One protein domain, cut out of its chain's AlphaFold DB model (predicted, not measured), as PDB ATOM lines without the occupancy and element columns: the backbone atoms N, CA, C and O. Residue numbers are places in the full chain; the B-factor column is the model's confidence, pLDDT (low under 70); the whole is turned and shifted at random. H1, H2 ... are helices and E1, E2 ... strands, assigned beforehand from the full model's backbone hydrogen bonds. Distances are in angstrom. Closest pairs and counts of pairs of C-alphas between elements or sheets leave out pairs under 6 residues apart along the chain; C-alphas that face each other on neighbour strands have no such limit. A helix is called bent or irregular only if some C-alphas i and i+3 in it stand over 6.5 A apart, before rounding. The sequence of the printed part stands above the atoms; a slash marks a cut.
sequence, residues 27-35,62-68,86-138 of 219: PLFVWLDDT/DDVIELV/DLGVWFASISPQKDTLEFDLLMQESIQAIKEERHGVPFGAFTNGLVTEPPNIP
ATOM      1  N   PRO A  27      -3.028 -38.635  21.739       80.69
ATOM      2  CA  PRO A  27      -2.565 -38.188  20.435       80.69
ATOM      3  C   PRO A  27      -3.330 -38.910  19.330       80.69
ATOM      4  O   PRO A  27      -3.771 -40.056  19.495       80.69
ATOM      5  N   LEU A  28      -3.416 -38.261  18.177       87.31
ATOM      6  CA  LEU A  28      -3.904 -38.912  16.978       87.31
ATOM      7  C   LEU A  28      -2.840 -39.876  16.456       87.31
ATOM      8  O   LEU A  28      -1.722 -39.471  16.144       87.31
ATOM      9  N   PHE A  29      -3.210 -41.143  16.306       88.69
ATOM     10  CA  PHE A  29      -2.381 -42.131  15.628       88.69
ATOM     11  C   PHE A  29      -2.748 -42.207  14.156       88.69
ATOM     12  O   PHE A  29      -3.906 -42.453  13.811       88.69
ATOM     13  N   VAL A  30      -1.741 -42.033  13.307       90.38
ATOM     14  CA  VAL A  30      -1.844 -42.168  11.858       90.38
ATOM     15  C   VAL A  30      -1.099 -43.428  11.448       90.38
ATOM     16  O   VAL A  30       0.115 -43.545  11.619       90.38
ATOM     17  N   TRP A  31      -1.850 -44.382  10.914       91.19
ATOM     18  CA  TRP A  31      -1.311 -45.637  10.411       91.19
ATOM     19  C   TRP A  31      -0.932 -45.465   8.950       91.19
ATOM     20  O   TRP A  31      -1.778 -45.063   8.161       91.19
ATOM     21  N   LEU A  32       0.312 -45.758   8.594       90.50
ATOM     22  CA  LEU A  32       0.819 -45.634   7.227       90.50
ATOM     23  C   LEU A  32       0.865 -46.998   6.543       90.50
ATOM     24  O   LEU A  32       1.253 -47.970   7.198       90.50
ATOM     25  N   ASP A  33       0.578 -47.009   5.237       86.44
ATOM     26  CA  ASP A  33       0.435 -48.186   4.356       86.44
ATOM     27  C   ASP A  33      -0.975 -48.798   4.371       86.44
ATOM     28  O   ASP A  33      -1.643 -48.801   5.399       86.44
ATOM     29  N   ASP A  34      -1.420 -49.363   3.248       71.94
ATOM     30  CA  ASP A  34      -2.717 -50.045   3.108       71.94
ATOM     31  C   ASP A  34      -2.489 -51.532   2.832       71.94
ATOM     32  O   ASP A  34      -2.726 -52.064   1.745       71.94
ATOM     33  N   THR A  35      -1.932 -52.237   3.815       61.12
ATOM     34  CA  THR A  35      -1.707 -53.676   3.669       61.12
ATOM     35  C   THR A  35      -3.002 -54.449   3.915       61.12
ATOM     36  O   THR A  35      -3.342 -54.846   5.028       61.12
ATOM     37  N   ASP A  62      -3.475 -36.526   1.478       93.31
ATOM     38  CA  ASP A  62      -4.874 -36.128   1.657       93.31
ATOM     39  C   ASP A  62      -5.592 -36.984   2.716       93.31
ATOM     40  O   ASP A  62      -6.345 -36.439   3.523       93.31
ATOM     41  N   ASP A  63      -5.290 -38.288   2.793       93.00
ATOM     42  CA  ASP A  63      -5.849 -39.187   3.812       93.00
ATOM     43  C   ASP A  63      -5.438 -38.738   5.224       93.00
ATOM     44  O   ASP A  63      -6.238 -38.735   6.164       93.00
ATOM     45  N   VAL A  64      -4.164 -38.359   5.379       92.19
ATOM     46  CA  VAL A  64      -3.594 -37.902   6.654       92.19
ATOM     47  C   VAL A  64      -4.198 -36.558   7.041       92.19
ATOM     48  O   VAL A  64      -4.604 -36.375   8.190       92.19
ATOM     49  N   ILE A  65      -4.270 -35.625   6.093       92.00
ATOM     50  CA  ILE A  65      -4.821 -34.283   6.299       92.00
ATOM     51  C   ILE A  65      -6.287 -34.384   6.719       92.00
ATOM     52  O   ILE A  65      -6.679 -33.781   7.721       92.00
ATOM     53  N   GLU A  66      -7.092 -35.183   6.014       91.19
ATOM     54  CA  GLU A  66      -8.497 -35.393   6.357       91.19
ATOM     55  C   GLU A  66      -8.640 -35.979   7.765       91.19
ATOM     56  O   GLU A  66      -9.406 -35.452   8.577       91.19
ATOM     57  N   LEU A  67      -7.866 -37.015   8.098       90.06
ATOM     58  CA  LEU A  67      -7.898 -37.649   9.416       90.06
ATOM     59  C   LEU A  67      -7.539 -36.661  10.539       90.06
ATOM     60  O   LEU A  67      -8.203 -36.617  11.579       90.06
ATOM     61  N   VAL A  68      -6.515 -35.837  10.321       89.06
ATOM     62  CA  VAL A  68      -6.084 -34.795  11.258       89.06
ATOM     63  C   VAL A  68      -7.160 -33.722  11.411       89.06
ATOM     64  O   VAL A  68      -7.486 -33.319  12.531       89.06
ATOM     65  N   ASP A  86      -1.150 -29.814  23.382       70.25
ATOM     66  CA  ASP A  86      -1.516 -30.773  22.345       70.25
ATOM     67  C   ASP A  86      -0.615 -32.012  22.438       70.25
ATOM     68  O   ASP A  86       0.574 -31.896  22.722       70.25
ATOM     69  N   LEU A  87      -1.168 -33.207  22.256       76.00
ATOM     70  CA  LEU A  87      -0.390 -34.451  22.257       76.00
ATOM     71  C   LEU A  87       0.145 -34.803  20.867       76.00
ATOM     72  O   LEU A  87       1.073 -35.613  20.760       76.00
ATOM     73  N   GLY A  88      -0.386 -34.143  19.840       87.88
ATOM     74  CA  GLY A  88       0.104 -34.185  18.480       87.88
ATOM     75  C   GLY A  88      -0.359 -35.382  17.677       87.88
ATOM     76  O   GLY A  88      -1.219 -36.171  18.074       87.88
ATOM     77  N   VAL A  89       0.264 -35.500  16.512       91.19
ATOM     78  CA  VAL A  89       0.000 -36.532  15.517       91.19
ATOM     79  C   VAL A  89       1.196 -37.473  15.473       91.19
ATOM     80  O   VAL A  89       2.331 -37.033  15.296       91.19
ATOM     81  N   TRP A  90       0.951 -38.769  15.642       93.25
ATOM     82  CA  TRP A  90       1.994 -39.786  15.674       93.25
ATOM     83  C   TRP A  90       1.822 -40.805  14.557       93.25
ATOM     84  O   TRP A  90       0.807 -41.495  14.476       93.25
ATOM     85  N   PHE A  91       2.854 -40.933  13.731       93.50
ATOM     86  CA  PHE A  91       2.908 -41.870  12.619       93.50
ATOM     87  C   PHE A  91       3.436 -43.235  13.058       93.50
ATOM     88  O   PHE A  91       4.413 -43.331  13.805       93.50
ATOM     89  N   ALA A  92       2.825 -44.300  12.554       91.94
ATOM     90  CA  ALA A  92       3.338 -45.661  12.665       91.94
ATOM     91  C   ALA A  92       2.997 -46.449  11.398       91.94
ATOM     92  O   ALA A  92       1.861 -46.415  10.929       91.94
ATOM     93  N   SER A  93       3.957 -47.187  10.849       88.06
ATOM     94  CA  SER A  93       3.677 -48.102   9.746       88.06
ATOM     95  C   SER A  93       2.944 -49.341  10.246       88.06
ATOM     96  O   SER A  93       3.268 -49.895  11.298       88.06
ATOM     97  N   ILE A  94       1.965 -49.796   9.467       82.94
ATOM     98  CA  ILE A  94       1.355 -51.121   9.643       82.94
ATOM     99  C   ILE A  94       2.046 -52.185   8.788       82.94
ATOM    100  O   ILE A  94       1.758 -53.374   8.934       82.94
ATOM    101  N   SER A  95       2.959 -51.766   7.912       80.00
ATOM    102  CA  SER A  95       3.678 -52.647   7.011       80.00
ATOM    103  C   SER A  95       4.580 -53.593   7.804       80.00
ATOM    104  O   SER A  95       5.360 -53.139   8.646       80.00
ATOM    105  N   PRO A  96       4.544 -54.911   7.549       75.88
ATOM    106  CA  PRO A  96       5.517 -55.833   8.125       75.88
ATOM    107  C   PRO A  96       6.911 -55.682   7.493       75.88
ATOM    108  O   PRO A  96       7.885 -56.195   8.039       75.88
ATOM    109  N   GLN A  97       7.002 -55.021   6.334       78.44
ATOM    110  CA  GLN A  97       8.206 -54.969   5.499       78.44
ATOM    111  C   GLN A  97       8.903 -53.611   5.537       78.44
ATOM    112  O   GLN A  97      10.126 -53.577   5.451       78.44
ATOM    113  N   LYS A  98       8.138 -52.524   5.676       85.31
ATOM    114  CA  LYS A  98       8.657 -51.156   5.665       85.31
ATOM    115  C   LYS A  98       8.640 -50.547   7.055       85.31
ATOM    116  O   LYS A  98       7.642 -50.652   7.769       85.31
ATOM    117  N   ASP A  99       9.729 -49.889   7.432       90.25
ATOM    118  CA  ASP A  99       9.719 -49.033   8.615       90.25
ATOM    119  C   ASP A  99       8.933 -47.734   8.355       90.25
ATOM    120  O   ASP A  99       8.832 -47.264   7.224       90.25
ATOM    121  N   THR A 100       8.387 -47.122   9.406       92.00
ATOM    122  CA  THR A 100       7.666 -45.838   9.321       92.00
ATOM    123  C   THR A 100       8.488 -44.743   8.647       92.00
ATOM    124  O   THR A 100       7.930 -43.921   7.927       92.00
ATOM    125  N   LEU A 101       9.809 -44.736   8.836       92.50
ATOM    126  CA  LEU A 101      10.688 -43.731   8.235       92.50
ATOM    127  C   LEU A 101      10.870 -43.897   6.722       92.50
ATOM    128  O   LEU A 101      11.363 -42.976   6.084       92.50
ATOM    129  N   GLU A 102      10.446 -45.019   6.137       91.75
ATOM    130  CA  GLU A 102      10.431 -45.225   4.679       91.75
ATOM    131  C   GLU A 102       9.240 -44.522   3.999       91.75
ATOM    132  O   GLU A 102       9.149 -44.484   2.775       91.75
ATOM    133  N   PHE A 103       8.325 -43.949   4.786       92.44
ATOM    134  CA  PHE A 103       7.214 -43.115   4.320       92.44
ATOM    135  C   PHE A 103       7.526 -41.620   4.507       92.44
ATOM    136  O   PHE A 103       6.637 -40.815   4.779       92.44
ATOM    137  N   ASP A 104       8.801 -41.247   4.410       93.25
ATOM    138  CA  ASP A 104       9.312 -39.906   4.685       93.25
ATOM    139  C   ASP A 104       8.667 -38.810   3.831       93.25
ATOM    140  O   ASP A 104       8.250 -37.794   4.384       93.25
ATOM    141  N   LEU A 105       8.515 -39.029   2.523       94.12
ATOM    142  CA  LEU A 105       7.855 -38.080   1.618       94.12
ATOM    143  C   LEU A 105       6.372 -37.902   1.966       94.12
ATOM    144  O   LEU A 105       5.901 -36.774   2.089       94.12
ATOM    145  N   LEU A 106       5.656 -39.005   2.210       94.44
ATOM    146  CA  LEU A 106       4.251 -38.975   2.628       94.44
ATOM    147  C   LEU A 106       4.085 -38.193   3.938       94.44
ATOM    148  O   LEU A 106       3.202 -37.342   4.045       94.44
ATOM    149  N   MET A 107       4.946 -38.452   4.927       95.44
ATOM    150  CA  MET A 107       4.942 -37.709   6.188       95.44
ATOM    151  C   MET A 107       5.265 -36.233   5.964       95.44
ATOM    152  O   MET A 107       4.539 -35.388   6.477       95.44
ATOM    153  N   GLN A 108       6.303 -35.908   5.189       96.06
ATOM    154  CA  GLN A 108       6.714 -34.526   4.938       96.06
ATOM    155  C   GLN A 108       5.599 -33.709   4.284       96.06
ATOM    156  O   GLN A 108       5.252 -32.644   4.793       96.06
ATOM    157  N   GLU A 109       5.023 -34.208   3.187       95.69
ATOM    158  CA  GLU A 109       3.956 -33.521   2.453       95.69
ATOM    159  C   GLU A 109       2.735 -33.294   3.351       95.69
ATOM    160  O   GLU A 109       2.200 -32.184   3.416       95.69
ATOM    161  N   SER A 110       2.354 -34.313   4.130       95.44
ATOM    162  CA  SER A 110       1.247 -34.220   5.087       95.44
ATOM    163  C   SER A 110       1.525 -33.192   6.186       95.44
ATOM    164  O   SER A 110       0.695 -32.330   6.471       95.44
ATOM    165  N   ILE A 111       2.705 -33.264   6.814       95.38
ATOM    166  CA  ILE A 111       3.113 -32.370   7.905       95.38
ATOM    167  C   ILE A 111       3.163 -30.927   7.411       95.38
ATOM    168  O   ILE A 111       2.697 -30.029   8.115       95.38
ATOM    169  N   GLN A 112       3.719 -30.694   6.221       94.44
ATOM    170  CA  GLN A 112       3.805 -29.363   5.637       94.44
ATOM    171  C   GLN A 112       2.408 -28.774   5.419       94.44
ATOM    172  O   GLN A 112       2.141 -27.685   5.926       94.44
ATOM    173  N   ALA A 113       1.512 -29.508   4.754       93.69
ATOM    174  CA  ALA A 113       0.146 -29.054   4.497       93.69
ATOM    175  C   ALA A 113      -0.610 -28.734   5.799       93.69
ATOM    176  O   ALA A 113      -1.224 -27.677   5.933       93.69
ATOM    177  N   ILE A 114      -0.492 -29.591   6.819       92.44
ATOM    178  CA  ILE A 114      -1.138 -29.347   8.116       92.44
ATOM    179  C   ILE A 114      -0.538 -28.122   8.812       92.44
ATOM    180  O   ILE A 114      -1.276 -27.336   9.403       92.44
ATOM    181  N   LYS A 115       0.787 -27.930   8.760       90.50
ATOM    182  CA  LYS A 115       1.457 -26.778   9.393       90.50
ATOM    183  C   LYS A 115       1.110 -25.446   8.726       90.50
ATOM    184  O   LYS A 115       1.200 -24.421   9.407       90.50
ATOM    185  N   GLU A 116       0.714 -25.446   7.453       89.81
ATOM    186  CA  GLU A 116       0.207 -24.259   6.749       89.81
ATOM    187  C   GLU A 116      -1.150 -23.798   7.305       89.81
ATOM    188  O   GLU A 116      -1.388 -22.596   7.420       89.81
ATOM    189  N   GLU A 117      -2.003 -24.732   7.729       85.31
ATOM    190  CA  GLU A 117      -3.328 -24.427   8.287       85.31
ATOM    191  C   GLU A 117      -3.339 -24.318   9.821       85.31
ATOM    192  O   GLU A 117      -4.098 -23.537  10.403       85.31
ATOM    193  N   ARG A 118      -2.504 -25.112  10.500       81.19
ATOM    194  CA  ARG A 118      -2.469 -25.270  11.960       81.19
ATOM    195  C   ARG A 118      -1.043 -25.188  12.477       81.19
ATOM    196  O   ARG A 118      -0.300 -26.166  12.539       81.19
ATOM    197  N   HIS A 119      -0.669 -23.999  12.929       78.25
ATOM    198  CA  HIS A 119       0.619 -23.803  13.579       78.25
ATOM    199  C   HIS A 119       0.637 -24.434  14.980       78.25
ATOM    200  O   HIS A 119      -0.281 -24.233  15.775       78.25
ATOM    201  N   GLY A 120       1.722 -25.138  15.305       82.12
ATOM    202  CA  GLY A 120       1.999 -25.619  16.662       82.12
ATOM    203  C   GLY A 120       1.554 -27.048  16.980       82.12
ATOM    204  O   GLY A 120       1.744 -27.464  18.118       82.12
ATOM    205  N   VAL A 121       1.019 -27.799  16.011       86.69
ATOM    206  CA  VAL A 121       0.766 -29.240  16.174       86.69
ATOM    207  C   VAL A 121       2.108 -29.987  16.217       86.69
ATOM    208  O   VAL A 121       2.891 -29.840  15.271       86.69
ATOM    209  N   PRO A 122       2.401 -30.763  17.279       90.81
ATOM    210  CA  PRO A 122       3.599 -31.589  17.326       90.81
ATOM    211  C   PRO A 122       3.420 -32.866  16.497       90.81
ATOM    212  O   PRO A 122       2.350 -33.477  16.505       90.81
ATOM    213  N   PHE A 123       4.482 -33.294  15.819       93.25
ATOM    214  CA  PHE A 123       4.502 -34.511  15.010       93.25
ATOM    215  C   PHE A 123       5.556 -35.499  15.505       93.25
ATOM    216  O   PHE A 123       6.712 -35.137  15.734       93.25
ATOM    217  N   GLY A 124       5.163 -36.760  15.649       94.62
ATOM    218  CA  GLY A 124       6.038 -37.848  16.074       94.62
ATOM    219  C   GLY A 124       5.977 -39.049  15.139       94.62
ATOM    220  O   GLY A 124       5.000 -39.230  14.420       94.62
ATOM    221  N   ALA A 125       7.001 -39.901  15.156       94.38
ATOM    222  CA  ALA A 125       6.979 -41.177  14.439       94.38
ATOM    223  C   ALA A 125       7.506 -42.321  15.310       94.38
ATOM    224  O   ALA A 125       8.513 -42.169  16.002       94.38
ATOM    225  N   PHE A 126       6.849 -43.478  15.257       93.75
ATOM    226  CA  PHE A 126       7.342 -44.723  15.844       93.75
ATOM    227  C   PHE A 126       8.134 -45.503  14.802       93.75
ATOM    228  O   PHE A 126       7.622 -45.778  13.725       93.75
ATOM    229  N   THR A 127       9.354 -45.911  15.125       93.62
ATOM    230  CA  THR A 127      10.253 -46.633  14.213       93.62
ATOM    231  C   THR A 127      10.930 -47.793  14.936       93.62
ATOM    232  O   THR A 127      11.054 -47.805  16.167       93.62
ATOM    233  N   ASN A 128      11.371 -48.797  14.187       91.12
ATOM    234  CA  ASN A 128      12.283 -49.826  14.677       91.12
ATOM    235  C   ASN A 128      13.759 -49.451  14.428       91.12
ATOM    236  O   ASN A 128      14.640 -50.137  14.935       91.12
ATOM    237  N   GLY A 129      14.036 -48.369  13.690       89.38
ATOM    238  CA  GLY A 129      15.383 -47.904  13.336       89.38
ATOM    239  C   GLY A 129      16.118 -48.787  12.317       89.38
ATOM    240  O   GLY A 129      17.289 -48.546  12.030       89.38
ATOM    241  N   LEU A 130      15.456 -49.810  11.775       89.62
ATOM    242  CA  LEU A 130      15.965 -50.768  10.791       89.62
ATOM    243  C   LEU A 130      15.406 -50.455   9.409       89.62
ATOM    244  O   LEU A 130      14.724 -51.266   8.787       89.62
ATOM    245  N   VAL A 131      15.710 -49.250   8.951       85.31
ATOM    246  CA  VAL A 131      15.289 -48.754   7.648       85.31
ATOM    247  C   VAL A 131      15.982 -49.563   6.546       85.31
ATOM    248  O   VAL A 131      17.215 -49.658   6.529       85.31
ATOM    249  N   THR A 132      15.203 -50.170   5.646       81.06
ATOM    250  CA  THR A 132      15.756 -50.994   4.555       81.06
ATOM    251  C   THR A 132      16.310 -50.141   3.417       81.06
ATOM    252  O   THR A 132      17.408 -50.407   2.919       81.06
ATOM    253  N   GLU A 133      15.594 -49.076   3.070       77.69
ATOM    254  CA  GLU A 133      15.985 -48.074   2.084       77.69
ATOM    255  C   GLU A 133      16.130 -46.716   2.773       77.69
ATOM    256  O   GLU A 133      15.180 -46.267   3.411       77.69
ATOM    257  N   PRO A 134      17.299 -46.051   2.694       76.00
ATOM    258  CA  PRO A 134      17.490 -44.779   3.376       76.00
ATOM    259  C   PRO A 134      16.407 -43.774   2.949       76.00
ATOM    260  O   PRO A 134      16.040 -43.771   1.772       76.00
ATOM    261  N   PRO A 135      15.937 -42.907   3.866       80.00
ATOM    262  CA  PRO A 135      14.965 -41.876   3.529       80.00
ATOM    263  C   PRO A 135      15.431 -41.056   2.318       80.00
ATOM    264  O   PRO A 135      16.616 -40.722   2.195       80.00
ATOM    265  N   ASN A 136      14.496 -40.735   1.432       81.94
ATOM    266  CA  ASN A 136      14.691 -39.859   0.280       81.94
ATOM    267  C   ASN A 136      15.110 -38.446   0.702       81.94
ATOM    268  O   ASN A 136      15.822 -37.768  -0.042       81.94
ATOM    269  N   ILE A 137      14.683 -38.011   1.887       85.00
ATOM    270  CA  ILE A 137      15.027 -36.715   2.478       85.00
ATOM    271  C   ILE A 137      15.719 -36.881   3.838       85.00
ATOM    272  O   ILE A 137      15.471 -37.853   4.554       85.00
ATOM    273  N   PRO A 138      16.574 -35.933   4.260       86.69
ATOM    274  CA  PRO A 138      17.106 -35.932   5.618       86.69
ATOM    275  C   PRO A 138      15.976 -35.951   6.652       86.69
ATOM    276  O   PRO A 138      14.997 -35.219   6.524       86.69
TER     277      PRO A 138
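What this domain is: This is residues 27 to 35, 62 to 68 and 86 to 138 of the 219 residues of an uncharacterized protein of Fistulifera solaris (UniProt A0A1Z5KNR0). A small sheet of three parallel strands has two helices over one face, making two layers, with the other face bare of named helices. The longer helix, H2, runs along the sheet over E2, and the short H1 covers edge strand E1. The 69 printed residues hold E1, H1, E2, H2 and E3 in chain order, with sheet order E1, E2, E3; the class is mixed, helices and strands. The whole is compact, with a radius of gyration of the C-alphas of 11.8 A and spans of 33 by 22 by 20 A.

Where its parts are: Strand E2 is residues 89 to 93, 13.4 A long. E1 is residues 28 to 32, 12.8 A, beginning at C-alpha 28 (-3.904, -38.912, 16.978). E3 is residues 123 to 127, 13.4 A, ending at C-alpha 127 (10.253, -46.633, 14.213). H2 is residues 100 to 117, 24.1 A; it is irregular, with C-alphas 102 and 105 8.2 A apart, and has a kink of 55 degrees near residue 107. H1 is residues 62 to 68, 9.8 A.

How they stand to each other: E1 and E2 are parallel at 28 degrees, with N 90 and O 28 at 2.8 A. E2 and E3 are parallel at 23 degrees, with N 126 and O 91 at 2.8 A. E2, H2 and E3 form a strand-helix-strand unit, two parallel neighbour strands with a helix between, and its crossover is right-handed. H2 has a height over the sheet of 9.1 A; the C-alphas of Ser 93 and Thr 100, the closest of E2 and H2, are 4.6 A apart. H1, on the same face, has a height over the sheet of 9.8 A and lies over E1. H1 touches H2 residues 110 to 114 alone, closest at the C-alphas of Ile 65 and Ser 110, 6.2 A. In H1 every O i to N i+4 pair is within hydrogen-bond range, in H2 10 of 14.

The domain as a whole: The C-alphas of Gln 97 and His 119, the farthest apart, are 33.1 A apart. Residues 36 to 61 and 69 to 85 are not printed, with C-alpha gaps of 17.9 A and 12.6 A. Of the links printed whole, H2 to E3 is tight and E2 to H2 short. Among printed residues, residue 35 alone has pLDDT under 70.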